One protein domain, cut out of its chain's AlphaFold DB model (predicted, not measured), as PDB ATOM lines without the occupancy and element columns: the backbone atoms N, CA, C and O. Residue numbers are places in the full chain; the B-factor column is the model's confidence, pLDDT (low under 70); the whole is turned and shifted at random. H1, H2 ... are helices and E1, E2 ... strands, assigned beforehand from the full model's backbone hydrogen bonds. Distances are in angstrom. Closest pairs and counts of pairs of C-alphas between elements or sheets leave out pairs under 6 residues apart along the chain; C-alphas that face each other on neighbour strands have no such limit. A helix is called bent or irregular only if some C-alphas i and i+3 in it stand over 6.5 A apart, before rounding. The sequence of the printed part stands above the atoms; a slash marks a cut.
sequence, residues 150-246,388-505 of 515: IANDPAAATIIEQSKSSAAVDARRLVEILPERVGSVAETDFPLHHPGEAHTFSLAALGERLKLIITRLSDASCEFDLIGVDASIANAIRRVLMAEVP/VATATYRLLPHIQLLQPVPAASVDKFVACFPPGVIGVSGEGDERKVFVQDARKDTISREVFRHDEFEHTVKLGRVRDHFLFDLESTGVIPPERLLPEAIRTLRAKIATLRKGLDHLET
ATOM      1  N   ILE A 150      38.317  -6.845  31.489       50.28
ATOM      2  CA  ILE A 150      38.055  -5.647  30.664       50.28
ATOM      3  C   ILE A 150      37.435  -4.523  31.505       50.28
ATOM      4  O   ILE A 150      37.694  -3.350  31.254       50.28
ATOM      5  N   ALA A 151      36.638  -4.871  32.517       48.84
ATOM      6  CA  ALA A 151      36.008  -3.890  33.401       48.84
ATOM      7  C   ALA A 151      36.999  -3.219  34.372       48.84
ATOM      8  O   ALA A 151      36.726  -2.123  34.855       48.84
ATOM      9  N   ASN A 152      38.139  -3.862  34.653       53.44
ATOM     10  CA  ASN A 152      39.072  -3.439  35.699       53.44
ATOM     11  C   ASN A 152      40.343  -2.740  35.179       53.44
ATOM     12  O   ASN A 152      41.038  -2.120  35.982       53.44
ATOM     13  N   ASP A 153      40.645  -2.794  33.873       69.50
ATOM     14  CA  ASP A 153      41.801  -2.103  33.278       69.50
ATOM     15  C   ASP A 153      41.365  -1.053  32.227       69.50
ATOM     16  O   ASP A 153      40.993  -1.409  31.100       69.50
ATOM     17  N   PRO A 154      41.436   0.256  32.548       73.19
ATOM     18  CA  PRO A 154      41.039   1.317  31.625       73.19
ATOM     19  C   PRO A 154      41.936   1.390  30.379       73.19
ATOM     20  O   PRO A 154      41.480   1.835  29.321       73.19
ATOM     21  N   ALA A 155      43.193   0.937  30.458       75.19
ATOM     22  CA  ALA A 155      44.089   0.909  29.306       75.19
ATOM     23  C   ALA A 155      43.671  -0.181  28.309       75.19
ATOM     24  O   ALA A 155      43.646   0.069  27.104       75.19
ATOM     25  N   ALA A 156      43.280  -1.360  28.802       74.75
ATOM     26  CA  ALA A 156      42.765  -2.443  27.969       74.75
ATOM     27  C   ALA A 156      41.443  -2.060  27.284       74.75
ATOM     28  O   ALA A 156      41.287  -2.282  26.082       74.75
ATOM     29  N   ALA A 157      40.524  -1.416  28.014       74.94
ATOM     30  CA  ALA A 157      39.271  -0.912  27.451       74.94
ATOM     31  C   ALA A 157      39.516   0.118  26.335       74.94
ATOM     32  O   ALA A 157      38.951  -0.004  25.250       74.94
ATOM     33  N   THR A 158      40.435   1.066  26.556       80.25
ATOM     34  CA  THR A 158      40.803   2.077  25.550       80.25
ATOM     35  C   THR A 158      41.388   1.436  24.288       80.25
ATOM     36  O   THR A 158      41.039   1.823  23.177       80.25
ATOM     37  N   ILE A 159      42.253   0.425  24.435       78.50
ATOM     38  CA  ILE A 159      42.840  -0.301  23.297       78.50
ATOM     39  C   ILE A 159      41.758  -1.039  22.500       78.50
ATOM     40  O   ILE A 159      41.781  -1.017  21.271       78.50
ATOM     41  N   ILE A 160      40.789  -1.658  23.182       78.56
ATOM     42  CA  ILE A 160      39.658  -2.325  22.527       78.56
ATOM     43  C   ILE A 160      38.762  -1.309  21.799       78.56
ATOM     44  O   ILE A 160      38.281  -1.576  20.703       78.56
ATOM     45  N   GLU A 161      38.515  -0.132  22.369       77.62
ATOM     46  CA  GLU A 161      37.735   0.912  21.690       77.62
ATOM     47  C   GLU A 161      38.458   1.472  20.455       77.62
ATOM     48  O   GLU A 161      37.849   1.678  19.398       77.62
ATOM     49  N   GLN A 162      39.777   1.657  20.547       76.12
ATOM     50  CA  GLN A 162      40.612   2.071  19.418       76.12
ATOM     51  C   GLN A 162      40.666   1.005  18.316       76.12
ATOM     52  O   GLN A 162      40.636   1.345  17.132       76.12
ATOM     53  N   SER A 163      40.698  -0.280  18.685       74.94
ATOM     54  CA  SER A 163      40.688  -1.382  17.718       74.94
ATOM     55  C   SER A 163      39.337  -1.522  17.012       74.94
ATOM     56  O   SER A 163      39.302  -1.747  15.803       74.94
ATOM     57  N   LYS A 164      38.221  -1.297  17.721       79.12
ATOM     58  CA  LYS A 164      36.864  -1.289  17.141       79.12
ATOM     59  C   LYS A 164      36.682  -0.212  16.075       79.12
ATOM     60  O   LYS A 164      36.142  -0.495  15.007       79.12
ATOM     61  N   SER A 165      37.160   0.998  16.355       72.88
ATOM     62  CA  SER A 165      36.967   2.183  15.507       72.88
ATOM     63  C   SER A 165      37.932   2.287  14.318       72.88
ATOM     64  O   SER A 165      37.840   3.246  13.556       72.88
ATOM     65  N   SER A 166      38.836   1.311  14.124       73.12
ATOM     66  CA  SER A 166      39.901   1.371  13.107       73.12
ATOM     67  C   SER A 166      40.699   2.682  13.181       73.12
ATOM     68  O   SER A 166      40.843   3.394  12.188       73.12
ATOM     69  N   ALA A 167      41.226   3.011  14.366       73.62
ATOM     70  CA  ALA A 167      42.109   4.166  14.545       73.62
ATOM     71  C   ALA A 167      43.298   4.133  13.564       73.62
ATOM     72  O   ALA A 167      43.756   3.059  13.185       73.62
ATOM     73  N   ALA A 168      43.807   5.300  13.152       73.38
ATOM     74  CA  ALA A 168      44.878   5.384  12.159       73.38
ATOM     75  C   ALA A 168      46.138   4.622  12.617       73.38
ATOM     76  O   ALA A 168      46.757   4.978  13.622       73.38
ATOM     77  N   VAL A 169      46.515   3.590  11.861       77.75
ATOM     78  CA  VAL A 169      47.719   2.777  12.084       77.75
ATOM     79  C   VAL A 169      48.774   3.142  11.039       77.75
ATOM     80  O   VAL A 169      48.443   3.518   9.915       77.75
ATOM     81  N   ASP A 170      50.053   3.030  11.402       82.00
ATOM     82  CA  ASP A 170      51.158   3.141  10.447       82.00
ATOM     83  C   ASP A 170      50.965   2.142   9.292       82.00
ATOM     84  O   ASP A 170      50.790   0.940   9.513       82.00
ATOM     85  N   ALA A 171      51.035   2.638   8.055       81.75
ATOM     86  CA  ALA A 171      50.886   1.843   6.844       81.75
ATOM     87  C   ALA A 171      51.848   0.646   6.802       81.75
ATOM     88  O   ALA A 171      51.505  -0.399   6.255       81.75
ATOM     89  N   ARG A 172      53.027   0.753   7.430       82.94
ATOM     90  CA  ARG A 172      54.000  -0.348   7.491       82.94
ATOM     91  C   ARG A 172      53.487  -1.552   8.265       82.94
ATOM     92  O   ARG A 172      53.851  -2.677   7.928       82.94
ATOM     93  N   ARG A 173      52.644  -1.337   9.277       86.62
ATOM     94  CA  ARG A 173      52.044  -2.401  10.098       86.62
ATOM     95  C   ARG A 173      50.783  -2.984   9.478       86.62
ATOM     96  O   ARG A 173      50.243  -3.947  10.012       86.62
ATOM     97  N   LEU A 174      50.314  -2.426   8.366       91.19
ATOM     98  CA  LEU A 174      49.135  -2.917   7.677       91.19
ATOM     99  C   LEU A 174      49.522  -3.963   6.631       91.19
ATOM    100  O   LEU A 174      50.354  -3.744   5.751       91.19
ATOM    101  N   VAL A 175      48.876  -5.116   6.727       93.25
ATOM    102  CA  VAL A 175      48.809  -6.098   5.647       93.25
ATOM    103  C   VAL A 175      47.655  -5.680   4.747       93.25
ATOM    104  O   VAL A 175      46.511  -5.638   5.195       93.25
ATOM    105  N   GLU A 176      47.947  -5.346   3.495       92.94
ATOM    106  CA  GLU A 176      46.950  -4.819   2.562       92.94
ATOM    107  C   GLU A 176      46.104  -5.946   1.967       92.94
ATOM    108  O   GLU A 176      46.629  -6.957   1.493       92.94
ATOM    109  N   ILE A 177      44.786  -5.759   1.935       94.00
ATOM    110  CA  ILE A 177      43.859  -6.675   1.273       94.00
ATOM    111  C   ILE A 177      43.384  -6.009  -0.017       94.00
ATOM    112  O   ILE A 177      42.587  -5.074   0.014       94.00
ATOM    113  N   LEU A 178      43.888  -6.497  -1.151       92.88
ATOM    114  CA  LEU A 178      43.493  -6.053  -2.488       92.88
ATOM    115  C   LEU A 178      42.424  -7.006  -3.061       92.88
ATOM    116  O   LEU A 178      42.235  -8.105  -2.523       92.88
ATOM    117  N   PRO A 179      41.739  -6.633  -4.160       91.06
ATOM    118  CA  PRO A 179      40.707  -7.474  -4.771       91.06
ATOM    119  C   PRO A 179      41.221  -8.880  -5.122       91.06
ATOM    120  O   PRO A 179      40.631  -9.882  -4.722       91.06
ATOM    121  N   GLU A 180      42.380  -8.957  -5.781       92.75
ATOM    122  CA  GLU A 180      42.929 -10.215  -6.309       92.75
ATOM    123  C   GLU A 180      44.052 -10.820  -5.453       92.75
ATOM    124  O   GLU A 180      44.345 -12.010  -5.559       92.75
ATOM    125  N   ARG A 181      44.712 -10.027  -4.599       93.88
ATOM    126  CA  ARG A 181      45.902 -10.466  -3.848       93.88
ATOM    127  C   ARG A 181      45.997  -9.842  -2.459       93.88
ATOM    128  O   ARG A 181      45.276  -8.912  -2.125       93.88
ATOM    129  N   VAL A 182      46.929 -10.341  -1.656       95.12
ATOM    130  CA  VAL A 182      47.297  -9.741  -0.367       95.12
ATOM    131  C   VAL A 182      48.674  -9.097  -0.512       95.12
ATOM    132  O   VAL A 182      49.604  -9.734  -1.007       95.12
ATOM    133  N   GLY A 183      48.787  -7.824  -0.138       92.50
ATOM    134  CA  GLY A 183      50.024  -7.044  -0.160       92.50
ATOM    135  C   GLY A 183      50.678  -6.959   1.221       92.50
ATOM    136  O   GLY A 183      50.047  -7.239   2.238       92.50
ATOM    137  N   SER A 184      51.952  -6.559   1.264       90.38
ATOM    138  CA  SER A 184      52.671  -6.237   2.514       90.38
ATOM    139  C   SER A 184      52.660  -7.354   3.573       90.38
ATOM    140  O   SER A 184      52.504  -7.105   4.770       90.38
ATOM    141  N   VAL A 185      52.823  -8.604   3.122       90.56
ATOM    142  CA  VAL A 185      52.732  -9.810   3.969       90.56
ATOM    143  C   VAL A 185      53.938 -10.020   4.885       90.56
ATOM    144  O   VAL A 185      53.784 -10.572   5.969       90.56
ATOM    145  N   ALA A 186      55.129  -9.610   4.448       87.94
ATOM    146  CA  ALA A 186      56.361  -9.821   5.197       87.94
ATOM    147  C   ALA A 186      56.519  -8.776   6.305       87.94
ATOM    148  O   ALA A 186      56.127  -7.619   6.142       87.94
ATOM    149  N   GLU A 187      57.124  -9.186   7.417       86.44
ATOM    150  CA  GLU A 187      57.582  -8.248   8.432       86.44
ATOM    151  C   GLU A 187      58.872  -7.564   7.961       86.44
ATOM    152  O   GLU A 187      59.779  -8.206   7.428       86.44
ATOM    153  N   THR A 188      58.935  -6.246   8.136       86.81
ATOM    154  CA  THR A 188      60.063  -5.406   7.705       86.81
ATOM    155  C   THR A 188      60.795  -4.753   8.873       86.81
ATOM    156  O   THR A 188      61.718  -3.972   8.655       86.81
ATOM    157  N   ASP A 189      60.395  -5.053  10.107       84.81
ATOM    158  CA  ASP A 189      60.844  -4.361  11.320       84.81
ATOM    159  C   ASP A 189      62.150  -4.982  11.843       84.81
ATOM    160  O   ASP A 189      62.298  -5.322  13.015       84.81
ATOM    161  N   PHE A 190      63.115  -5.135  10.934       87.56
ATOM    162  CA  PHE A 190      64.441  -5.678  11.202       87.56
ATOM    163  C   PHE A 190      65.514  -4.589  11.079       87.56
ATOM    164  O   PHE A 190      65.354  -3.632  10.311       87.56
ATOM    165  N   PRO A 191      66.637  -4.709  11.815       88.94
ATOM    166  CA  PRO A 191      67.761  -3.798  11.654       88.94
ATOM    167  C   PRO A 191      68.184  -3.702  10.186       88.94
ATOM    168  O   PRO A 191      68.215  -4.711   9.485       88.94
ATOM    169  N   LEU A 192      68.560  -2.496   9.750       86.88
ATOM    170  CA  LEU A 192      69.046  -2.196   8.393       86.88
ATOM    171  C   LEU A 192      67.988  -2.245   7.276       86.88
ATOM    172  O   LEU A 192      68.342  -2.021   6.121       86.88
ATOM    173  N   HIS A 193      66.716  -2.503   7.586       87.56
ATOM    174  CA  HIS A 193      65.660  -2.534   6.570       87.56
ATOM    175  C   HIS A 193      65.148  -1.134   6.202       87.56
ATOM    176  O   HIS A 193      64.922  -0.841   5.029       87.56
ATOM    177  N   HIS A 194      65.019  -0.251   7.200       85.25
ATOM    178  CA  HIS A 194      64.564   1.128   7.026       85.25
ATOM    179  C   HIS A 194      65.697   2.121   7.323       85.25
ATOM    180  O   HIS A 194      66.377   1.998   8.347       85.25
ATOM    181  N   PRO A 195      65.937   3.116   6.450       87.88
ATOM    182  CA  PRO A 195      66.967   4.118   6.683       87.88
ATOM    183  C   PRO A 195      66.573   5.039   7.847       87.88
ATOM    184  O   PRO A 195      65.486   5.605   7.854       87.88
ATOM    185  N   GLY A 196      67.479   5.229   8.809       85.06
ATOM    186  CA  GLY A 196      67.276   6.142   9.944       85.06
ATOM    187  C   GLY A 196      66.565   5.539  11.160       85.06
ATOM    188  O   GLY A 196      66.418   6.234  12.162       85.06
ATOM    189  N   GLU A 197      66.184   4.260  11.115       84.00
ATOM    190  CA  GLU A 197      65.518   3.562  12.219       84.00
ATOM    191  C   GLU A 197      66.362   2.379  12.718       84.00
ATOM    192  O   GLU A 197      66.913   1.596  11.942       84.00
ATOM    193  N   ALA A 198      66.477   2.249  14.041       79.00
ATOM    194  CA  ALA A 198      67.188   1.150  14.684       79.00
ATOM    195  C   ALA A 198      66.178   0.144  15.254       79.00
ATOM    196  O   ALA A 198      65.752   0.260  16.399       79.00
ATOM    197  N   HIS A 199      65.809  -0.866  14.465       83.38
ATOM    198  CA  HIS A 199      64.956  -1.979  14.913       83.38
ATOM    199  C   HIS A 199      65.755  -3.079  15.636       83.38
ATOM    200  O   HIS A 199      65.515  -4.272  15.456       83.38
ATOM    201  N   THR A 200      66.767  -2.706  16.423       88.62
ATOM    202  CA  THR A 200      67.545  -3.676  17.201       88.62
ATOM    203  C   THR A 200      66.698  -4.278  18.317       88.62
ATOM    204  O   THR A 200      65.832  -3.627  18.906       88.62
ATOM    205  N   PHE A 201      66.941  -5.556  18.611       88.81
ATOM    206  CA  PHE A 201      66.217  -6.246  19.670       88.81
ATOM    207  C   PHE A 201      66.522  -5.614  21.036       88.81
ATOM    208  O   PHE A 201      67.681  -5.490  21.430       88.81
ATOM    209  N   SER A 202      65.473  -5.241  21.770       89.75
ATOM    210  CA  SER A 202      65.565  -4.708  23.130       89.75
ATOM    211  C   SER A 202      64.425  -5.255  23.979       89.75
ATOM    212  O   SER A 202      63.251  -5.088  23.642       89.75
ATOM    213  N   LEU A 203      64.773  -5.884  25.107       89.88
ATOM    214  CA  LEU A 203      63.800  -6.439  26.052       89.88
ATOM    215  C   LEU A 203      62.924  -5.355  26.688       89.88
ATOM    216  O   LEU A 203      61.738  -5.585  26.890       89.88
ATOM    217  N   ALA A 204      63.481  -4.169  26.958       90.12
ATOM    218  CA  ALA A 204      62.721  -3.049  27.512       90.12
ATOM    219  C   ALA A 204      61.641  -2.576  26.527       90.12
ATOM    220  O   ALA A 204      60.467  -2.497  26.876       90.12
ATOM    221  N   ALA A 205      62.022  -2.386  25.258       87.00
ATOM    222  CA  ALA A 205      61.086  -1.983  24.212       87.00
ATOM    223  C   ALA A 205      60.026  -3.059  23.920       87.00
ATOM    224  O   ALA A 205      58.933  -2.729  23.466       87.00
ATOM    225  N   LEU A 206      60.341  -4.343  24.124       88.38
ATOM    226  CA  LEU A 206      59.360  -5.426  24.028       88.38
ATOM    227  C   LEU A 206      58.387  -5.399  25.213       88.38
ATOM    228  O   LEU A 206      57.191  -5.536  24.998       88.38
ATOM    229  N   GLY A 207      58.877  -5.180  26.437       88.31
ATOM    230  CA  GLY A 207      58.040  -5.095  27.637       88.31
ATOM    231  C   GLY A 207      57.015  -3.958  27.593       88.31
ATOM    232  O   GLY A 207      55.919  -4.111  28.114       88.31
ATOM    233  N   GLU A 208      57.338  -2.847  26.927       88.19
ATOM    234  CA  GLU A 208      56.405  -1.728  26.722       88.19
ATOM    235  C   GLU A 208      55.365  -1.994  25.618       88.19
ATOM    236  O   GLU A 208      54.230  -1.516  25.694       88.19
ATOM    237  N   ARG A 209      55.750  -2.740  24.573       87.75
ATOM    238  CA  ARG A 209      54.895  -3.036  23.410       87.75
ATOM    239  C   ARG A 209      53.967  -4.224  23.636       87.75
ATOM    240  O   ARG A 209      52.839  -4.198  23.150       87.75
ATOM    241  N   LEU A 210      54.446  -5.247  24.340       92.19
ATOM    242  CA  LEU A 210      53.720  -6.484  24.584       92.19
ATOM    243  C   LEU A 210      52.517  -6.221  25.487       92.19
ATOM    244  O   LEU A 210      52.668  -5.845  26.647       92.19
ATOM    245  N   LYS A 211      51.318  -6.477  24.970       91.56
ATOM    246  CA  LYS A 211      50.079  -6.413  25.748       91.56
ATOM    247  C   LYS A 211      49.255  -7.660  25.487       91.56
ATOM    248  O   LYS A 211      49.136  -8.103  24.346       91.56
ATOM    249  N   LEU A 212      48.690  -8.214  26.553       91.75
ATOM    250  CA  LEU A 212      47.784  -9.352  26.492       91.75
ATOM    251  C   LEU A 212      46.456  -8.942  27.116       91.75
ATOM    252  O   LEU A 212      46.425  -8.528  28.273       91.75
ATOM    253  N   ILE A 213      45.376  -9.042  26.347       91.50
ATOM    254  CA  ILE A 213      44.045  -8.620  26.784       91.50
ATOM    255  C   ILE A 213      43.091  -9.798  26.639       91.50
ATOM    256  O   ILE A 213      42.801 -10.239  25.534       91.50
ATOM    257  N   ILE A 214      42.584 -10.309  27.758       91.25
ATOM    258  CA  ILE A 214      41.582 -11.379  27.748       91.25
ATOM    259  C   ILE A 214      40.223 -10.747  27.482       91.25
ATOM    260  O   ILE A 214      39.808  -9.851  28.223       91.25
ATOM    261  N   THR A 215      39.556 -11.208  26.424       88.69
ATOM    262  CA  THR A 215      38.274 -10.655  25.979       88.69
ATOM    263  C   THR A 215      37.084 -11.481  26.425       88.69
ATOM    264  O   THR A 215      36.092 -10.934  26.912       88.69
ATOM    265  N   ARG A 216      37.203 -12.801  26.305       89.94
ATOM    266  CA  ARG A 216      36.192 -13.752  26.740       89.94
ATOM    267  C   ARG A 216      36.887 -14.960  27.335       89.94
ATOM    268  O   ARG A 216      37.820 -15.500  26.749       89.94
ATOM    269  N   LEU A 217      36.398 -15.382  28.489       92.56
ATOM    270  CA  LEU A 217      36.778 -16.634  29.119       92.56
ATOM    271  C   LEU A 217      35.492 -17.393  29.424       92.56
ATOM    272  O   LEU A 217      34.581 -16.843  30.041       92.56
ATOM    273  N   SER A 218      35.419 -18.624  28.947       92.19
ATOM    274  CA  SER A 218      34.383 -19.594  29.277       92.19
ATOM    275  C   SER A 218      35.045 -20.895  29.727       92.19
ATOM    276  O   SER A 218      36.266 -21.035  29.637       92.19
ATOM    277  N   ASP A 219      34.251 -21.860  30.184       88.50
ATOM    278  CA  ASP A 219      34.774 -23.143  30.665       88.50
ATOM    279  C   ASP A 219      35.465 -23.954  29.554       88.50
ATOM    280  O   ASP A 219      36.402 -24.706  29.821       88.50
ATOM    281  N   ALA A 220      35.030 -23.780  28.300       89.81
ATOM    282  CA  ALA A 220      35.553 -24.507  27.143       89.81
ATOM    283  C   ALA A 220      36.451 -23.655  26.236       89.81
ATOM    284  O   ALA A 220      37.331 -24.206  25.578       89.81
ATOM    285  N   SER A 221      36.274 -22.332  26.194       93.31
ATOM    286  CA  SER A 221      37.009 -21.455  25.273       93.31
ATOM    287  C   SER A 221      37.605 -20.211  25.929       93.31
ATOM    288  O   SER A 221      37.066 -19.662  26.891       93.31
ATOM    289  N   CYS A 222      38.723 -19.741  25.378       94.50
ATOM    290  CA  CYS A 222      39.396 -18.509  25.771       94.50
ATOM    291  C   CYS A 222      39.751 -17.688  24.527       94.50
ATOM    292  O   CYS A 222      40.536 -18.125  23.684       94.50
ATOM    293  N   GLU A 223      39.201 -16.477  24.453       94.44
ATOM    294  CA  GLU A 223      39.517 -15.489  23.425       94.44
ATOM    295  C   GLU A 223      40.363 -14.365  24.033       94.44
ATOM    296  O   GLU A 223      39.930 -13.658  24.960       94.44
ATOM    297  N   PHE A 224      41.550 -14.137  23.482       94.44
ATOM    298  CA  PHE A 224      42.442 -13.073  23.940       94.44
ATOM    299  C   PHE A 224      43.170 -12.393  22.785       94.44
ATOM    300  O   PHE A 224      43.438 -12.982  21.741       94.44
ATOM    301  N   ASP A 225      43.539 -11.143  23.013       94.31
ATOM    302  CA  ASP A 225      44.300 -10.332  22.082       94.31
ATOM    303  C   ASP A 225      45.767 -10.327  22.519       94.31
ATOM    304  O   ASP A 225      46.083 -10.019  23.672       94.31
ATOM    305  N   LEU A 226      46.665 -10.658  21.595       94.44
ATOM    306  CA  LEU A 226      48.110 -10.607  21.772       94.44
ATOM    307  C   LEU A 226      48.676  -9.506  20.871       94.44
ATOM    308  O   LEU A 226      48.655  -9.624  19.645       94.44
ATOM    309  N   ILE A 227      49.159  -8.432  21.492       93.25
ATOM    310  CA  ILE A 227      49.592  -7.206  20.814       93.25
ATOM    311  C   ILE A 227      51.097  -7.011  21.007       93.25
ATOM    312  O   ILE A 227      51.614  -7.227  22.102       93.25
ATOM    313  N   GLY A 228      51.792  -6.567  19.958       90.00
ATOM    314  CA  GLY A 228      53.206  -6.186  20.008       90.00
ATOM    315  C   GLY A 228      54.189  -7.350  19.871       90.00
ATOM    316  O   GLY A 228      55.358  -7.205  20.226       90.00
ATOM    317  N   VAL A 229      53.724  -8.498  19.371       92.19
ATOM    318  CA  VAL A 229      54.563  -9.653  19.013       92.19
ATOM    319  C   VAL A 229      54.643  -9.811  17.499       92.19
ATOM    320  O   VAL A 229      53.778  -9.319  16.783       92.19
ATOM    321  N   ASP A 230      55.643 -10.550  17.025       92.00
ATOM    322  CA  ASP A 230      55.702 -11.005  15.635       92.00
ATOM    323  C   ASP A 230      54.894 -12.307  15.430       92.00
ATOM    324  O   ASP A 230      54.682 -13.114  16.349       92.00
ATOM    325  N   ALA A 231      54.484 -12.541  14.184       92.69
ATOM    326  CA  ALA A 231      53.821 -13.739  13.703       92.69
ATOM    327  C   ALA A 231      54.617 -15.024  13.981       92.69
ATOM    328  O   ALA A 231      53.999 -16.066  14.199       92.69
ATOM    329  N   SER A 232      55.954 -14.993  14.012       93.56
ATOM    330  CA  SER A 232      56.764 -16.174  14.348       93.56
ATOM    331  C   SER A 232      56.494 -16.675  15.769       93.56
ATOM    332  O   SER A 232      56.306 -17.878  15.966       93.56
ATOM    333  N   ILE A 233      56.395 -15.767  16.744       93.06
ATOM    334  CA  ILE A 233      56.121 -16.087  18.150       93.06
ATOM    335  C   ILE A 233      54.662 -16.514  18.313       93.06
ATOM    336  O   ILE A 233      54.392 -17.555  18.914       93.06
ATOM    337  N   ALA A 234      53.724 -15.765  17.727       94.94
ATOM    338  CA  ALA A 234      52.302 -16.111  17.754       94.94
ATOM    339  C   ALA A 234      52.047 -17.506  17.145       94.94
ATOM    340  O   ALA A 234      51.361 -18.349  17.730       94.94
ATOM    341  N   ASN A 235      52.668 -17.804  16.001       95.75
ATOM    342  CA  ASN A 235      52.563 -19.108  15.354       95.75
ATOM    343  C   ASN A 235      53.298 -20.211  16.128       95.75
ATOM    344  O   ASN A 235      52.827 -21.346  16.140       95.75
ATOM    345  N   ALA A 236      54.415 -19.908  16.796       96.12
ATOM    346  CA  ALA A 236      55.075 -20.863  17.682       96.12
ATOM    347  C   ALA A 236      54.147 -21.273  18.833       96.12
ATOM    348  O   ALA A 236      53.943 -22.466  19.035       96.12
ATOM    349  N   ILE A 237      53.512 -20.311  19.513       95.38
ATOM    350  CA  ILE A 237      52.529 -20.578  20.577       95.38
ATOM    351  C   ILE A 237      51.395 -21.460  20.047       95.38
ATOM    352  O   ILE A 237      51.104 -22.502  20.635       95.38
ATOM    353  N   ARG A 238      50.810 -21.104  18.896       96.00
ATOM    354  CA  ARG A 238      49.749 -21.894  18.254       96.00
ATOM    355  C   ARG A 238      50.183 -23.341  17.986       96.00
ATOM    356  O   ARG A 238      49.447 -24.276  18.279       96.00
ATOM    357  N   ARG A 239      51.384 -23.544  17.437       95.94
ATOM    358  CA  ARG A 239      51.912 -24.884  17.124       95.94
ATOM    359  C   ARG A 239      52.203 -25.705  18.377       95.94
ATOM    360  O   ARG A 239      51.914 -26.899  18.385       95.94
ATOM    361  N   VAL A 240      52.750 -25.076  19.415       96.44
ATOM    362  CA  VAL A 240      53.035 -25.730  20.699       96.44
ATOM    363  C   VAL A 240      51.735 -26.197  21.352       96.44
ATOM    364  O   VAL A 240      51.656 -27.355  21.753       96.44
ATOM    365  N   LEU A 241      50.705 -25.344  21.381       95.69
ATOM    366  CA  LEU A 241      49.377 -25.686  21.908       95.69
ATOM    367  C   LEU A 241      48.785 -26.931  21.240       95.69
ATOM    368  O   LEU A 241      48.258 -27.799  21.926       95.69
ATOM    369  N   MET A 242      48.894 -27.032  19.913       94.12
ATOM    370  CA  MET A 242      48.316 -28.150  19.164       94.12
ATOM    371  C   MET A 242      49.129 -29.444  19.275       94.12
ATOM    372  O   MET A 242      48.542 -30.524  19.310       94.12
ATOM    373  N   ALA A 243      50.465 -29.358  19.277       95.19
ATOM    374  CA  ALA A 243      51.313 -30.522  19.011       95.19
ATOM    375  C   ALA A 243      52.261 -30.910  20.155       95.19
ATOM    376  O   ALA A 243      52.791 -32.017  20.147       95.19
ATOM    377  N   GLU A 244      52.540 -30.023  21.105       94.94
ATOM    378  CA  GLU A 244      53.658 -30.218  22.040       94.94
ATOM    379  C   GLU A 244      53.269 -30.129  23.510       94.94
ATOM    380  O   GLU A 244      54.032 -30.594  24.354       94.94
ATOM    381  N   VAL A 245      52.109 -29.555  23.831       95.19
ATOM    382  CA  VAL A 245      51.555 -29.650  25.183       95.19
ATOM    383  C   VAL A 245      51.156 -31.113  25.432       95.19
ATOM    384  O   VAL A 245      50.367 -31.655  24.655       95.19
ATOM    385  N   PRO A 246      51.717 -31.771  26.463       94.75
ATOM    386  CA  PRO A 246      51.462 -33.180  26.708       94.75
ATOM    387  C   PRO A 246      50.109 -33.403  27.386       94.75
ATOM    388  O   PRO A 246      49.697 -32.630  28.252       94.75
ATOM    389  N   VAL A 388      43.750 -29.234  22.801       95.62
ATOM    390  CA  VAL A 388      42.886 -28.238  22.168       95.62
ATOM    391  C   VAL A 388      42.026 -28.886  21.093       95.62
ATOM    392  O   VAL A 388      42.511 -29.708  20.320       95.62
ATOM    393  N   ALA A 389      40.753 -28.498  21.028       93.50
ATOM    394  CA  ALA A 389      39.901 -28.834  19.893       93.50
ATOM    395  C   ALA A 389      40.375 -28.044  18.667       93.50
ATOM    396  O   ALA A 389      40.705 -28.611  17.625       93.50
ATOM    397  N   THR A 390      40.516 -26.729  18.834       93.69
ATOM    398  CA  THR A 390      41.171 -25.858  17.864       93.69
ATOM    399  C   THR A 390      41.915 -24.732  18.571       93.69
ATOM    400  O   THR A 390      41.508 -24.238  19.620       93.69
ATOM    401  N   ALA A 391      43.044 -24.338  17.992       95.56
ATOM    402  CA  ALA A 391      43.808 -23.178  18.419       95.56
ATOM    403  C   ALA A 391      44.165 -22.376  17.174       95.56
ATOM    404  O   ALA A 391      44.974 -22.804  16.340       95.56
ATOM    405  N   THR A 392      43.547 -21.210  17.031       96.31
ATOM    406  CA  THR A 392      43.744 -20.357  15.861       96.31
ATOM    407  C   THR A 392      43.966 -18.915  16.270       96.31
ATOM    408  O   THR A 392      43.734 -18.515  17.409       96.31
ATOM    409  N   TYR A 393      44.470 -18.134  15.325       96.31
ATOM    410  CA  TYR A 393      44.488 -16.693  15.465       96.31
ATOM    411  C   TYR A 393      44.111 -16.043  14.142       96.31
ATOM    412  O   TYR A 393      44.360 -16.586  13.060       96.31
ATOM    413  N   ARG A 394      43.570 -14.834  14.234       95.19
ATOM    414  CA  ARG A 394      43.406 -13.923  13.102       95.19
ATOM    415  C   ARG A 394      44.012 -12.573  13.449       95.19
ATOM    416  O   ARG A 394      44.000 -12.161  14.599       95.19
ATOM    417  N   LEU A 395      44.551 -11.884  12.455       95.06
ATOM    418  CA  LEU A 395      44.996 -10.504  12.635       95.06
ATOM    419  C   LEU A 395      43.767  -9.596  12.740       95.06
ATOM    420  O   LEU A 395      42.759  -9.866  12.078       95.06
ATOM    421  N   LEU A 396      43.854  -8.530  13.534       93.88
ATOM    422  CA  LEU A 396      42.777  -7.549  13.652       93.88
ATOM    423  C   LEU A 396      42.475  -6.924  12.273       93.88
ATOM    424  O   LEU A 396      43.386  -6.350  11.664       93.88
ATOM    425  N   PRO A 397      41.228  -7.003  11.770       94.75
ATOM    426  CA  PRO A 397      40.815  -6.278  10.574       94.75
ATOM    427  C   PRO A 397      40.934  -4.765  10.769       94.75
ATOM    428  O   PRO A 397      40.603  -4.236  11.827       94.75
ATOM    429  N   HIS A 398      41.375  -4.062   9.733       93.12
ATOM    430  CA  HIS A 398      41.449  -2.608   9.709       93.12
ATOM    431  C   HIS A 398      40.738  -2.096   8.460       93.12
ATOM    432  O   HIS A 398      41.115  -2.448   7.340       93.12
ATOM    433  N   ILE A 399      39.697  -1.286   8.649       92.75
ATOM    434  CA  ILE A 399      38.884  -0.747   7.557       92.75
ATOM    435  C   ILE A 399      39.097   0.761   7.521       92.75
ATOM    436  O   ILE A 399      38.725   1.469   8.454       92.75
ATOM    437  N   GLN A 400      39.677   1.259   6.433       90.94
ATOM    438  CA  GLN A 400      39.914   2.684   6.240       90.94
ATOM    439  C   GLN A 400      38.956   3.238   5.182       90.94
ATOM    440  O   GLN A 400      39.008   2.845   4.016       90.94
ATOM    441  N   LEU A 401      38.107   4.185   5.583       90.81
ATOM    442  CA  LEU A 401      37.246   4.943   4.674       90.81
ATOM    443  C   LEU A 401      38.040   6.136   4.121       90.81
ATOM    444  O   LEU A 401      38.441   7.020   4.876       90.81
ATOM    445  N   LEU A 402      38.298   6.149   2.812       89.69
ATOM    446  CA  LEU A 402      39.057   7.212   2.141       89.69
ATOM    447  C   LEU A 402      38.177   8.395   1.748       89.69
ATOM    448  O   LEU A 402      38.619   9.542   1.779       89.69
ATOM    449  N   GLN A 403      36.943   8.105   1.340       88.44
ATOM    450  CA  GLN A 403      35.987   9.088   0.848       88.44
ATOM    451  C   GLN A 403      34.620   8.864   1.505       88.44
ATOM    452  O   GLN A 403      34.298   7.731   1.873       88.44
ATOM    453  N   PRO A 404      33.796   9.916   1.653       87.25
ATOM    454  CA  PRO A 404      32.416   9.757   2.094       87.25
ATOM    455  C   PRO A 404      31.625   8.896   1.101       87.25
ATOM    456  O   PRO A 404      31.649   9.152  -0.102       87.25
ATOM    457  N   VAL A 405      30.907   7.894   1.609       86.44
ATOM    458  CA  VAL A 405      30.013   7.058   0.795       86.44
ATOM    459  C   VAL A 405      28.785   7.889   0.385       86.44
ATOM    460  O   VAL A 405      28.193   8.537   1.253       86.44
ATOM    461  N   PRO A 406      28.366   7.883  -0.896       84.69
ATOM    462  CA  PRO A 406      27.149   8.571  -1.331       84.69
ATOM    463  C   PRO A 406      25.901   8.058  -0.600       84.69
ATOM    464  O   PRO A 406      25.719   6.846  -0.483       84.69
ATOM    465  N   ALA A 407      25.000   8.959  -0.185       82.50
ATOM    466  CA  ALA A 407      23.807   8.626   0.611       82.50
ATOM    467  C   ALA A 407      22.913   7.538  -0.024       82.50
ATOM    468  O   ALA A 407      22.357   6.703   0.687       82.50
ATOM    469  N   ALA A 408      22.821   7.507  -1.358       85.81
ATOM    470  CA  ALA A 408      22.045   6.511  -2.100       85.81
ATOM    471  C   ALA A 408      22.633   5.087  -2.030       85.81
ATOM    472  O   ALA A 408      21.885   4.115  -2.106       85.81
ATOM    473  N   SER A 409      23.954   4.961  -1.864       89.31
ATOM    474  CA  SER A 409      24.665   3.675  -1.854       89.31
ATOM    475  C   SER A 409      25.018   3.202  -0.436       89.31
ATOM    476  O   SER A 409      25.627   2.145  -0.289       89.31
ATOM    477  N   VAL A 410      24.618   3.934   0.616       90.06
ATOM    478  CA  VAL A 410      24.902   3.588   2.026       90.06
ATOM    479  C   VAL A 410      24.343   2.218   2.398       90.06
ATOM    480  O   VAL A 410      25.066   1.396   2.954       90.06
ATOM    481  N   ASP A 411      23.084   1.940   2.058       90.62
ATOM    482  CA  ASP A 411      22.435   0.683   2.449       90.62
ATOM    483  C   ASP A 411      23.100  -0.522   1.753       90.62
ATOM    484  O   ASP A 411      23.322  -1.568   2.365       90.62
ATOM    485  N   LYS A 412      23.519  -0.342   0.493       91.56
ATOM    486  CA  LYS A 412      24.292  -1.339  -0.258       91.56
ATOM    487  C   LYS A 412      25.696  -1.526   0.320       91.56
ATOM    488  O   LYS A 412      26.159  -2.655   0.438       91.56
ATOM    489  N   PHE A 413      26.351  -0.436   0.713       91.62
ATOM    490  CA  PHE A 413      27.665  -0.474   1.344       91.62
ATOM    491  C   PHE A 413      27.636  -1.243   2.668       91.62
ATOM    492  O   PHE A 413      28.465  -2.120   2.886       91.62
ATOM    493  N   VAL A 414      26.649  -0.974   3.528       92.25
ATOM    494  CA  VAL A 414      26.468  -1.699   4.795       92.25
ATOM    495  C   VAL A 414      26.225  -3.189   4.540       92.25
ATOM    496  O   VAL A 414      26.814  -4.019   5.224       92.25
ATOM    497  N   ALA A 415      25.433  -3.538   3.520       93.56
ATOM    498  CA  ALA A 415      25.163  -4.930   3.152       93.56
ATOM    499  C   ALA A 415      26.401  -5.705   2.649       93.56
ATOM    500  O   ALA A 415      26.377  -6.935   2.640       93.56
ATOM    501  N   CYS A 416      27.482  -5.020   2.256       93.44
ATOM    502  CA  CYS A 416      28.738  -5.670   1.862       93.44
ATOM    503  C   CYS A 416      29.517  -6.240   3.058       93.44
ATOM    504  O   CYS A 416      30.411  -7.068   2.871       93.44
ATOM    505  N   PHE A 417      29.208  -5.795   4.277       94.31
ATOM    506  CA  PHE A 417      29.894  -6.205   5.497       94.31
ATOM    507  C   PHE A 417      28.972  -7.022   6.411       94.31
ATOM    508  O   PHE A 417      27.748  -6.884   6.356       94.31
ATOM    509  N   PRO A 418      29.538  -7.860   7.296       95.25
ATOM    510  CA  PRO A 418      28.767  -8.494   8.356       95.25
ATOM    511  C   PRO A 418      28.026  -7.467   9.235       95.25
ATOM    512  O   PRO A 418      28.507  -6.343   9.434       95.25
ATOM    513  N   PRO A 419      26.868  -7.840   9.811       92.81
ATOM    514  CA  PRO A 419      26.073  -6.928  10.623       92.81
ATOM    515  C   PRO A 419      26.858  -6.430  11.846       92.81
ATOM    516  O   PRO A 419      27.452  -7.207  12.595       92.81
ATOM    517  N   GLY A 420      26.833  -5.112  12.064       89.88
ATOM    518  CA  GLY A 420      27.492  -4.450  13.196       89.88
ATOM    519  C   GLY A 420      28.964  -4.082  12.983       89.88
ATOM    520  O   GLY A 420      29.577  -3.570  13.917       89.88
ATOM    521  N   VAL A 421      29.530  -4.319  11.792       92.38
ATOM    522  CA  VAL A 421      30.878  -3.839  11.427       92.38
ATOM    523  C   VAL A 421      30.848  -2.357  11.067       92.38
ATOM    524  O   VAL A 421      31.651  -1.567  11.562       92.38
ATOM    525  N   ILE A 422      29.897  -1.979  10.215       93.31
ATOM    526  CA  ILE A 422      29.716  -0.618   9.722       93.31
ATOM    527  C   ILE A 422      28.457  -0.021  10.350       93.31
ATOM    528  O   ILE A 422      27.380  -0.611  10.281       93.31
ATOM    529  N   GLY A 423      28.607   1.160  10.948       90.25
ATOM    530  CA  GLY A 423      27.520   1.958  11.496       90.25
ATOM    531  C   GLY A 423      27.136   3.105  10.563       90.25
ATOM    532  O   GLY A 423      27.951   3.611   9.788       90.25
ATOM    533  N   VAL A 424      25.882   3.541  10.665       90.31
ATOM    534  CA  VAL A 424      25.365   4.726   9.973       90.31
ATOM    535  C   VAL A 424      24.926   5.737  11.024       90.31
ATOM    536  O   VAL A 424      24.231   5.385  11.974       90.31
ATOM    537  N   SER A 425      25.362   6.984  10.872       86.31
ATOM    538  CA  SER A 425      24.980   8.115  11.720       86.31
ATOM    539  C   SER A 425      24.291   9.188  10.876       86.31
ATOM    540  O   SER A 425      24.724   9.458   9.755       86.31
ATOM    541  N   GLY A 426      23.234   9.800  11.415       81.00
ATOM    542  CA  GLY A 426      22.411  10.808  10.734       81.00
ATOM    543  C   GLY A 426      21.127  10.252  10.106       81.00
ATOM    544  O   GLY A 426      20.936   9.041  10.005       81.00
ATOM    545  N   GLU A 427      20.246  11.156   9.677       72.56
ATOM    546  CA  GLU A 427      18.963  10.850   9.029       72.56
ATOM    547  C   GLU A 427      18.869  11.537   7.653       72.56
ATOM    548  O   GLU A 427      19.453  12.598   7.426       72.56
ATOM    549  N   GLY A 428      18.130  10.934   6.716       70.44
ATOM    550  CA  GLY A 428      17.896  11.505   5.383       70.44
ATOM    551  C   GLY A 428      19.146  11.540   4.493       70.44
ATOM    552  O   GLY A 428      19.798  10.510   4.300       70.44
ATOM    553  N   ASP A 429      19.446  12.718   3.937       68.56
ATOM    554  CA  ASP A 429      20.582  12.970   3.030       68.56
ATOM    555  C   ASP A 429      21.917  13.197   3.766       68.56
ATOM    556  O   ASP A 429      22.975  13.192   3.138       68.56
ATOM    557  N   GLU A 430      21.911  13.340   5.097       77.12
ATOM    558  CA  GLU A 430      23.129  13.506   5.910       77.12
ATOM    559  C   GLU A 430      23.685  12.180   6.459       77.12
ATOM    560  O   GLU A 430      24.511  12.177   7.376       77.12
ATOM    561  N   ARG A 431      23.252  11.036   5.906       82.00
ATOM    562  CA  ARG A 431      23.727   9.709   6.324       82.00
ATOM    563  C   ARG A 431      25.235   9.575   6.105       82.00
ATOM    564  O   ARG A 431      25.716   9.532   4.975       82.00
ATOM    565  N   LYS A 432      25.980   9.463   7.205       85.25
ATOM    566  CA  LYS A 432      27.427   9.234   7.223       85.25
ATOM    567  C   LYS A 432      27.736   7.835   7.721       85.25
ATOM    568  O   LYS A 432      27.217   7.388   8.740       85.25
ATOM    569  N   VAL A 433      28.626   7.173   6.999       89.38
ATOM    570  CA  VAL A 433      29.109   5.835   7.324       89.38
ATOM    571  C   VAL A 433      30.347   5.942   8.207       89.38
ATOM    572  O   VAL A 433      31.228   6.760   7.944       89.38
ATOM    573  N   PHE A 434      30.425   5.115   9.244       90.81
ATOM    574  CA  PHE A 434      31.605   4.989  10.094       90.81
ATOM    575  C   PHE A 434      31.845   3.523  10.462       90.81
ATOM    576  O   PHE A 434      30.939   2.693  10.404       90.81
ATOM    577  N   VAL A 435      33.076   3.188  10.842       91.06
ATOM    578  CA  VAL A 435      33.414   1.836  11.302       91.06
ATOM    579  C   VAL A 435      32.984   1.702  12.761       91.06
ATOM    580  O   VAL A 435      33.487   2.421  13.623       91.06
ATOM    581  N   GLN A 436      32.020   0.821  13.029       89.50
ATOM    582  CA  GLN A 436      31.497   0.579  14.373       89.50
ATOM    583  C   GLN A 436      32.354  -0.444  15.122       89.50
ATOM    584  O   GLN A 436      32.756  -0.194  16.258       89.50
ATOM    585  N   ASP A 437      32.613  -1.598  14.501       91.06
ATOM    586  CA  ASP A 437      33.395  -2.674  15.107       91.06
ATOM    587  C   ASP A 437      34.117  -3.507  14.039       91.06
ATOM    588  O   ASP A 437      33.577  -4.465  13.481       91.06
ATOM    589  N   ALA A 438      35.375  -3.159  13.778       91.75
ATOM    590  CA  ALA A 438      36.202  -3.881  12.818       91.75
ATOM    591  C   ALA A 438      36.489  -5.340  13.228       91.75
ATOM    592  O   ALA A 438      36.725  -6.184  12.366       91.75
ATOM    593  N   ARG A 439      36.419  -5.695  14.522       91.62
ATOM    594  CA  ARG A 439      36.736  -7.054  15.011       91.62
ATOM    595  C   ARG A 439      35.739  -8.109  14.530       91.62
ATOM    596  O   ARG A 439      36.096  -9.290  14.440       91.62
ATOM    597  N   LYS A 440      34.502  -7.690  14.255       91.94
ATOM    598  CA  LYS A 440      33.422  -8.546  13.742       91.94
ATOM    599  C   LYS A 440      33.549  -8.840  12.252       91.94
ATOM    600  O   LYS A 440      32.853  -9.724  11.757       91.94
ATOM    601  N   ASP A 441      34.412  -8.118  11.541       93.75
ATOM    602  CA  ASP A 441      34.590  -8.350  10.120       93.75
ATOM    603  C   ASP A 441      35.286  -9.693   9.864       93.75
ATOM    604  O   ASP A 441      36.272 -10.059  10.508       93.75
ATOM    605  N   THR A 442      34.760 -10.428   8.889       92.69
ATOM    606  CA  THR A 442      35.346 -11.682   8.399       92.69
ATOM    607  C   THR A 442      36.260 -11.449   7.197       92.69
ATOM    608  O   THR A 442      36.976 -12.364   6.788       92.69
ATOM    609  N   ILE A 443      36.294 -10.218   6.664       93.31
ATOM    610  CA  ILE A 443      37.054  -9.812   5.477       93.31
ATOM    611  C   ILE A 443      36.603 -10.648   4.270       93.31
ATOM    612  O   ILE A 443      37.389 -11.333   3.614       93.31
ATOM    613  N   SER A 444      35.301 -10.582   3.976       93.12
ATOM    614  CA  SER A 444      34.668 -11.245   2.823       93.12
ATOM    615  C   SER A 444      35.140 -10.690   1.475       93.12
ATOM    616  O   SER A 444      35.067 -11.387   0.468       93.12
ATOM    617  N   ARG A 445      35.642  -9.442   1.460       93.69
ATOM    618  CA  ARG A 445      36.032  -8.671   0.263       93.69
ATOM    619  C   ARG A 445      34.875  -8.335  -0.684       93.69
ATOM    620  O   ARG A 445      35.127  -7.893  -1.801       93.69
ATOM    621  N   GLU A 446      33.627  -8.474  -0.240       93.44
ATOM    622  CA  GLU A 446      32.447  -8.208  -1.079       93.44
ATOM    623  C   GLU A 446      32.426  -6.761  -1.602       93.44
ATOM    624  O   GLU A 446      32.043  -6.525  -2.745       93.44
ATOM    625  N   VAL A 447      32.948  -5.807  -0.820       92.38
ATOM    626  CA  VAL A 447      33.061  -4.391  -1.212       92.38
ATOM    627  C   VAL A 447      33.815  -4.183  -2.534       92.38
ATOM    628  O   VAL A 447      33.471  -3.280  -3.288       92.38
ATOM    629  N   PHE A 448      34.791  -5.037  -2.863       92.44
ATOM    630  CA  PHE A 448      35.571  -4.926  -4.101       92.44
ATOM    631  C   PHE A 448      34.850  -5.472  -5.337       92.44
ATOM    632  O   PHE A 448      35.343  -5.308  -6.446       92.44
ATOM    633  N   ARG A 449      33.685  -6.114  -5.180       92.25
ATOM    634  CA  ARG A 449      32.851  -6.545  -6.317       92.25
ATOM    635  C   ARG A 449      31.992  -5.417  -6.882       92.25
ATOM    636  O   ARG A 449      31.280  -5.622  -7.864       92.25
ATOM    637  N   HIS A 450      31.989  -4.263  -6.227       92.00
ATOM    638  CA  HIS A 450      31.230  -3.098  -6.637       92.00
ATOM    639  C   HIS A 450      32.191  -1.971  -7.011       92.00
ATOM    640  O   HIS A 450      32.806  -1.362  -6.140       92.00
ATOM    641  N   ASP A 451      32.260  -1.661  -8.305       89.25
ATOM    642  CA  ASP A 451      33.155  -0.637  -8.866       89.25
ATOM    643  C   ASP A 451      32.944   0.749  -8.226       89.25
ATOM    644  O   ASP A 451      33.873   1.541  -8.092       89.25
ATOM    645  N   GLU A 452      31.725   1.036  -7.757       88.94
ATOM    646  CA  GLU A 452      31.387   2.285  -7.058       88.94
ATOM    647  C   GLU A 452      32.113   2.468  -5.712       88.94
ATOM    648  O   GLU A 452      32.188   3.593  -5.220       88.94
ATOM    649  N   PHE A 453      32.654   1.395  -5.118       88.88
ATOM    650  CA  PHE A 453      33.324   1.427  -3.813       88.88
ATOM    651  C   PHE A 453      34.839   1.196  -3.880       88.88
ATOM    652  O   PHE A 453      35.511   1.292  -2.848       88.88
ATOM    653  N   GLU A 454      35.404   0.940  -5.065       84.44
ATOM    654  CA  GLU A 454      36.818   0.574  -5.239       84.44
ATOM    655  C   GLU A 454      37.786   1.637  -4.686       84.44
ATOM    656  O   GLU A 454      38.812   1.317  -4.086       84.44
ATOM    657  N   HIS A 455      37.446   2.919  -4.832       86.81
ATOM    658  CA  HIS A 455      38.264   4.039  -4.347       86.81
ATOM    659  C   HIS A 455      37.778   4.630  -3.019       86.81
ATOM    660  O   HIS A 455      38.351   5.598  -2.512       86.81
ATOM    661  N   THR A 456      36.727   4.053  -2.439       88.00
ATOM    662  CA  THR A 456      36.103   4.550  -1.209       88.00
ATOM    663  C   THR A 456      36.694   3.889   0.030       88.00
ATOM    664  O   THR A 456      36.767   4.527   1.081       88.00
ATOM    665  N   VAL A 457      37.152   2.638  -0.081       91.31
ATOM    666  CA  VAL A 457      37.611   1.832   1.058       91.31
ATOM    667  C   VAL A 457      38.953   1.179   0.787       91.31
ATOM    668  O   VAL A 457      39.193   0.629  -0.284       91.31
ATOM    669  N   LYS A 458      39.800   1.156   1.814       91.44
ATOM    670  CA  LYS A 458      40.935   0.241   1.900       91.44
ATOM    671  C   LYS A 458      40.710  -0.757   3.021       91.44
ATOM    672  O   LYS A 458      40.414  -0.377   4.154       91.44
ATOM    673  N   LEU A 459      40.867  -2.032   2.687       93.81
ATOM    674  CA  LEU A 459      40.854  -3.126   3.647       93.81
ATOM    675  C   LEU A 459      42.291  -3.509   3.992       93.81
ATOM    676  O   LEU A 459      43.148  -3.642   3.116       93.81
ATOM    677  N   GLY A 460      42.545  -3.720   5.274       93.81
ATOM    678  CA  GLY A 460      43.829  -4.171   5.772       93.81
ATOM    679  C   GLY A 460      43.690  -5.046   7.008       93.81
ATOM    680  O   GLY A 460      42.593  -5.304   7.504       93.81
ATOM    681  N   ARG A 461      44.826  -5.517   7.512       94.88
ATOM    682  CA  ARG A 461      44.938  -6.155   8.825       94.88
ATOM    683  C   ARG A 461      46.133  -5.593   9.575       94.88
ATOM    684  O   ARG A 461      47.172  -5.359   8.966       94.88
ATOM    685  N   VAL A 462      46.003  -5.413  10.881       93.12
ATOM    686  CA  VAL A 462      47.095  -4.935  11.740       93.12
ATOM    687  C   VAL A 462      48.025  -6.103  12.067       93.12
ATOM    688  O   VAL A 462      47.580  -7.084  12.658       93.12
ATOM    689  N   ARG A 463      49.297  -6.025  11.654       91.69
ATOM    690  CA  ARG A 463      50.275  -7.128  11.729       91.69
ATOM    691  C   ARG A 463      50.633  -7.522  13.162       91.69
ATOM    692  O   ARG A 463      50.797  -8.703  13.436       91.69
ATOM    693  N   ASP A 464      50.742  -6.545  14.054       91.38
ATOM    694  CA  ASP A 464      51.169  -6.706  15.447       91.38
ATOM    695  C   ASP A 464      50.001  -6.925  16.422       91.38
ATOM    696  O   ASP A 464      50.210  -6.871  17.631       91.38
ATOM    697  N   HIS A 465      48.780  -7.183  15.930       93.31
ATOM    698  CA  HIS A 465      47.593  -7.433  16.759       93.31
ATOM    699  C   HIS A 465      46.922  -8.748  16.362       93.31
ATOM    700  O   HIS A 465      46.182  -8.831  15.377       93.31
ATOM    701  N   PHE A 466      47.149  -9.778  17.171       95.75
ATOM    702  CA  PHE A 466      46.581 -11.108  16.985       95.75
ATOM    703  C   PHE A 466      45.369 -11.306  17.889       95.75
ATOM    704  O   PHE A 466      45.453 -11.107  19.095       95.75
ATOM    705  N   LEU A 467      44.260 -11.741  17.308       95.06
ATOM    706  CA  LEU A 467      43.068 -12.212  18.000       95.06
ATOM    707  C   LEU A 467      43.157 -13.735  18.068       95.06
ATOM    708  O   LEU A 467      42.994 -14.399  17.041       95.06
ATOM    709  N   PHE A 468      43.477 -14.274  19.239       96.19
ATOM    710  CA  PHE A 468      43.541 -15.709  19.486       96.19
ATOM    711  C   PHE A 468      42.187 -16.248  19.928       96.19
ATOM    712  O   PHE A 468      41.499 -15.630  20.737       96.19
ATOM    713  N   ASP A 469      41.872 -17.432  19.420       95.44
ATOM    714  CA  ASP A 469      40.722 -18.230  19.817       95.44
ATOM    715  C   ASP A 469      41.205 -19.644  20.152       95.44
ATOM    716  O   ASP A 469      41.787 -20.341  19.304       95.44
ATOM    717  N   LEU A 470      41.057 -20.013  21.424       95.19
ATOM    718  CA  LEU A 470      41.474 -21.294  21.975       95.19
ATOM    719  C   LEU A 470      40.260 -22.050  22.492       95.19
ATOM    720  O   LEU A 470      39.627 -21.617  23.452       95.19
ATOM    721  N   GLU A 471      40.019 -23.229  21.936       95.81
ATOM    722  CA  GLU A 471      39.004 -24.161  22.418       95.81
ATOM    723  C   GLU A 471      39.688 -25.366  23.062       95.81
ATOM    724  O   GLU A 471      40.480 -26.072  22.431       95.81
ATOM    725  N   SER A 472      39.392 -25.609  24.333       95.00
ATOM    726  CA  SER A 472      39.871 -26.775  25.063       95.00
ATOM    727  C   SER A 472      38.992 -27.994  24.793       95.00
ATOM    728  O   SER A 472      37.772 -27.900  24.696       95.00
ATOM    729  N   THR A 473      39.611 -29.174  24.762       93.19
ATOM    730  CA  THR A 473      38.891 -30.461  24.815       93.19
ATOM    731  C   THR A 473      38.303 -30.760  26.202       93.19
ATOM    732  O   THR A 473      37.490 -31.675  26.339       93.19
ATOM    733  N   GLY A 474      38.711 -29.993  27.221       90.62
ATOM    734  CA  GLY A 474      38.335 -30.121  28.631       90.62
ATOM    735  C   GLY A 474      39.342 -30.895  29.495       90.62
ATOM    736  O   GLY A 474      39.169 -30.958  30.707       90.62
ATOM    737  N   VAL A 475      40.425 -31.427  28.907       91.81
ATOM    738  CA  VAL A 475      41.538 -32.051  29.660       91.81
ATOM    739  C   VAL A 475      42.294 -31.010  30.492       91.81
ATOM    740  O   VAL A 475      42.615 -31.231  31.658       91.81
ATOM    741  N   ILE A 476      42.570 -29.851  29.888       92.25
ATOM    742  CA  ILE A 476      43.228 -28.708  30.530       92.25
ATOM    743  C   ILE A 476      42.277 -27.514  30.422       92.25
ATOM    744  O   ILE A 476      41.856 -27.196  29.310       92.25
ATOM    745  N   PRO A 477      41.935 -26.820  31.520       92.31
ATOM    746  CA  PRO A 477      41.059 -25.656  31.439       92.31
ATOM    747  C   PRO A 477      41.690 -24.561  30.560       92.31
ATOM    748  O   PRO A 477      42.918 -24.389  30.570       92.31
ATOM    749  N   PRO A 478      40.882 -23.803  29.801       92.56
ATOM    750  CA  PRO A 478      41.384 -22.933  28.741       92.56
ATOM    751  C   PRO A 478      42.297 -21.805  29.250       92.56
ATOM    752  O   PRO A 478      43.257 -21.431  28.581       92.56
ATOM    753  N   GLU A 479      42.087 -21.333  30.479       92.06
ATOM    754  CA  GLU A 479      42.955 -20.368  31.173       92.06
ATOM    755  C   GLU A 479      44.396 -20.861  31.411       92.06
ATOM    756  O   GLU A 479      45.326 -20.055  31.474       92.06
ATOM    757  N   ARG A 480      44.607 -22.180  31.521       91.94
ATOM    758  CA  ARG A 480      45.933 -22.775  31.758       91.94
ATOM    759  C   ARG A 480      46.656 -23.147  30.469       91.94
ATOM    760  O   ARG A 480      47.879 -23.259  30.494       91.94
ATOM    761  N   LEU A 481      45.950 -23.276  29.345       93.00
ATOM    762  CA  LEU A 481      46.535 -23.699  28.067       93.00
ATOM    763  C   LEU A 481      47.717 -22.821  27.631       93.00
ATOM    764  O   LEU A 481      48.782 -23.336  27.288       93.00
ATOM    765  N   LEU A 482      47.554 -21.496  27.664       93.50
ATOM    766  CA  LEU A 482      48.611 -20.572  27.252       93.50
ATOM    767  C   LEU A 482      49.843 -20.636  28.186       93.50
ATOM    768  O   LEU A 482      50.957 -20.786  27.671       93.50
ATOM    769  N   PRO A 483      49.696 -20.583  29.527       94.38
ATOM    770  CA  PRO A 483      50.798 -20.851  30.451       94.38
ATOM    771  C   PRO A 483      51.510 -22.189  30.216       94.38
ATOM    772  O   PRO A 483      52.742 -22.223  30.259       94.38
ATOM    773  N   GLU A 484      50.770 -23.269  29.942       92.94
ATOM    774  CA  GLU A 484      51.351 -24.583  29.638       92.94
ATOM    775  C   GLU A 484      52.183 -24.552  28.353       92.94
ATOM    776  O   GLU A 484      53.331 -24.996  28.340       92.94
ATOM    777  N   ALA A 485      51.670 -23.938  27.286       94.75
ATOM    778  CA  ALA A 485      52.420 -23.794  26.043       94.75
ATOM    779  C   ALA A 485      53.717 -22.990  26.233       94.75
ATOM    780  O   ALA A 485      54.782 -23.381  25.747       94.75
ATOM    781  N   ILE A 486      53.665 -21.890  26.988       94.94
ATOM    782  CA  ILE A 486      54.859 -21.089  27.295       94.94
ATOM    783  C   ILE A 486      55.847 -21.899  28.145       94.94
ATOM    784  O   ILE A 486      57.056 -21.829  27.910       94.94
ATOM    785  N   ARG A 487      55.365 -22.693  29.111       95.00
ATOM    786  CA  ARG A 487      56.211 -23.578  29.922       95.00
ATOM    787  C   ARG A 487      56.927 -24.610  29.053       95.00
ATOM    788  O   ARG A 487      58.146 -24.737  29.174       95.00
ATOM    789  N   THR A 488      56.216 -25.264  28.138       93.44
ATOM    790  CA  THR A 488      56.792 -26.219  27.177       93.44
ATOM    791  C   THR A 488      57.853 -25.559  26.298       93.44
ATOM    792  O   THR A 488      58.954 -26.091  26.144       93.44
ATOM    793  N   LEU A 489      57.587 -24.354  25.785       93.88
ATOM    794  CA  LEU A 489      58.560 -23.612  24.983       93.88
ATOM    795  C   LEU A 489      59.821 -23.258  25.790       93.88
ATOM    796  O   LEU A 489      60.943 -23.442  25.313       93.88
ATOM    797  N   ARG A 490      59.661 -22.809  27.043       95.12
ATOM    798  CA  ARG A 490      60.786 -22.526  27.949       95.12
ATOM    799  C   ARG A 490      61.597 -23.777  28.269       95.12
ATOM    800  O   ARG A 490      62.824 -23.696  28.295       95.12
ATOM    801  N   ALA A 491      60.941 -24.917  28.486       93.38
ATOM    802  CA  ALA A 491      61.612 -26.189  28.733       93.38
ATOM    803  C   ALA A 491      62.495 -26.589  27.541       93.38
ATOM    804  O   ALA A 491      63.653 -26.951  27.732       93.38
ATOM    805  N   LYS A 492      62.006 -26.415  26.307       92.19
ATOM    806  CA  LYS A 492      62.792 -26.674  25.090       92.19
ATOM    807  C   LYS A 492      64.025 -25.787  24.969       92.19
ATOM    808  O   LYS A 492      65.112 -26.287  24.686       92.19
ATOM    809  N   ILE A 493      63.871 -24.487  25.218       94.38
ATOM    810  CA  ILE A 493      64.997 -23.541  25.206       94.38
ATOM    811  C   ILE A 493      66.018 -23.918  26.290       94.38
ATOM    812  O   ILE A 493      67.220 -23.883  26.042       94.38
ATOM    813  N   ALA A 494      65.555 -24.327  27.475       95.00
ATOM    814  CA  ALA A 494      66.431 -24.778  28.551       95.00
ATOM    815  C   ALA A 494      67.202 -26.056  28.181       95.00
ATOM    816  O   ALA A 494      68.392 -26.146  28.472       95.00
ATOM    817  N   THR A 495      66.560 -27.021  27.515       93.19
ATOM    818  CA  THR A 495      67.226 -28.233  27.011       93.19
ATOM    819  C   THR A 495      68.289 -27.895  25.969       93.19
ATOM    820  O   THR A 495      69.409 -28.389  26.067       93.19
ATOM    821  N   LEU A 496      67.981 -27.005  25.018       93.94
ATOM    822  CA  LEU A 496      68.950 -26.554  24.015       93.94
ATOM    823  C   LEU A 496      70.157 -25.870  24.665       93.94
ATOM    824  O   LEU A 496      71.295 -26.169  24.315       93.94
ATOM    825  N   ARG A 497      69.912 -24.991  25.645       94.19
ATOM    826  CA  ARG A 497      70.973 -24.322  26.403       94.19
ATOM    827  C   ARG A 497      71.885 -25.329  27.103       94.19
ATOM    828  O   ARG A 497      73.092 -25.243  26.944       94.19
ATOM    829  N   LYS A 498      71.317 -26.314  27.807       93.06
ATOM    830  CA  LYS A 498      72.096 -27.380  28.461       93.06
ATOM    831  C   LYS A 498      72.947 -28.168  27.462       93.06
ATOM    832  O   LYS A 498      74.081 -28.507  27.775       93.06
ATOM    833  N   GLY A 499      72.407 -28.455  26.276       92.94
ATOM    834  CA  GLY A 499      73.152 -29.120  25.207       92.94
ATOM    835  C   GLY A 499      74.329 -28.284  24.701       92.94
ATOM    836  O   GLY A 499      75.411 -28.821  24.489       92.94
ATOM    837  N   LEU A 500      74.152 -26.967  24.571       92.56
ATOM    838  CA  LEU A 500      75.231 -26.058  24.182       92.56
ATOM    839  C   LEU A 500      76.313 -25.954  25.267       92.56
ATOM    840  O   LEU A 500      77.490 -26.107  24.959       92.56
ATOM    841  N   ASP A 501      75.914 -25.794  26.533       91.56
ATOM    842  CA  ASP A 501      76.833 -25.759  27.681       91.56
ATOM    843  C   ASP A 501      77.658 -27.065  27.771       91.56
ATOM    844  O   ASP A 501      78.843 -27.070  28.116       91.56
ATOM    845  N   HIS A 502      77.046 -28.202  27.424       89.62
ATOM    846  CA  HIS A 502      77.728 -29.493  27.355       89.62
ATOM    847  C   HIS A 502      78.781 -29.552  26.236       89.62
ATOM    848  O   HIS A 502      79.894 -30.024  26.465       89.62
ATOM    849  N   LEU A 503      78.468 -29.023  25.047       88.88
ATOM    850  CA  LEU A 503      79.413 -28.959  23.925       88.88
ATOM    851  C   LEU A 503      80.602 -28.038  24.221       88.88
ATOM    852  O   LEU A 503      81.736 -28.363  23.875       88.88
ATOM    853  N   GLU A 504      80.360 -26.910  24.891       86.88
ATOM    854  CA  GLU A 504      81.431 -26.000  25.309       86.88
ATOM    855  C   GLU A 504      82.357 -26.635  26.357       86.88
ATOM    856  O   GLU A 504      83.561 -26.383  26.344       86.88
ATOM    857  N   THR A 505      81.821 -27.479  27.246       80.81
ATOM    858  CA  THR A 505      82.604 -28.105  28.326       80.81
ATOM    859  C   THR A 505      83.371 -29.356  27.899       80.81
ATOM    860  O   THR A 505      84.462 -29.583  28.420       80.81
TER     861      THR A 505
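AT A GLANCE: This is residues 150 to 246 and 388 to 505 of the 515 residues of a protein of Pseudozyma antarctica (UniProt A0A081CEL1). A strongly twisted antiparallel sheet of five strands makes the body, with the long strands E7 and E4 side by side, E4 at an edge of the sheet, and H3 packed over them. A small head of H4, the hairpin E5 and E6, and H5 lies at one end; at the other, residues 490 to 505 of H6 stick out as a helical arm. The printed part has 215 residues, mixed helices and strands, in the order H1 E1 H2 E2 E3 H3 E4 H4 E5 E6 H5 E7 H6. It is only just loose, close to compact, with a radius of gyration of the C-alphas of 20.7 A, and spans 77 by 48 by 35 A.

IN THESE COORDINATES: Find C-alpha 457 at (37.611, 1.832, 1.058); from there E7 runs 37.4 A to residue 472, bending by 73 degrees at residue 464. E4 is residues 388 to 401, 37.9 A; E1 174 to 177; E2 211 to 217, 17.1 A; E3 221 to 227, 19.5 A. Look next for H1 at 154 to 164, 15.3 A, from (41.039, 1.317, 31.625), H2 at 203 to 209, and H3 at 231 to 243, 17.8 A. H4 is 407 to 415, E5 422 to 425, E6 432 to 435 and H5 446 to 449. H6, residues 478 to 505, runs 41.5 A to (82.604, -28.105, 28.326). H4 is irregular, with C-alphas 408 and 411 7.4 A apart, and H6 only just, with C-alphas 479 and 482 6.9 A apart.

HOW THE PARTS SIT: Begin at E7: E4 lies on one side, with N 398 and O 460 at 2.8 A; E1 and E3 lie on the other, with N 175 and O 461 at 2.8 A and N 222 and O 470 at 2.8 A. E2 and E3 form a hairpin, with N 213 and O 225 at 2.9 A. H3 is over E4 and E7 at a height over the sheet of 9.0 A. H1 is over E2, closest at the C-alphas of Ala 156 and Ile 213, 6.4 A. H6 only grazes this sheet; it touches H3 about perpendicular, at 78 degrees, closest at the C-alphas of Leu 241 and Ala 485, 5.5 A. H2 is not on this sheet. In the hairpin E5 and E6, N 423 and O 434 are 2.8 A apart; the closest C-alphas of H4 and E5 are Val 414 and Ile 422, 6.0 A. H4 and H5 are close but not clearly touching, at 7.1 A between the C-alphas of Phe 413 and Val 447; H5 only grazes the five-stranded sheet. Every O i to N i+4 pair is within hydrogen-bond range in H1, H2 and H3, against 3 of 5 in H4 and 22 of 24 in H6; H5 is too short for one.

THE WHOLE: Look to Gly 428 and Thr 505 for the C-alphas farthest apart, 79.3 A. Residues 247 to 387 are not printed; C-alphas 246 and 388 are 10.9 A apart across the cut. The link from E1 to H2 is long, 25 residues. Confidence is under 70 at residues 150 to 153 and 429.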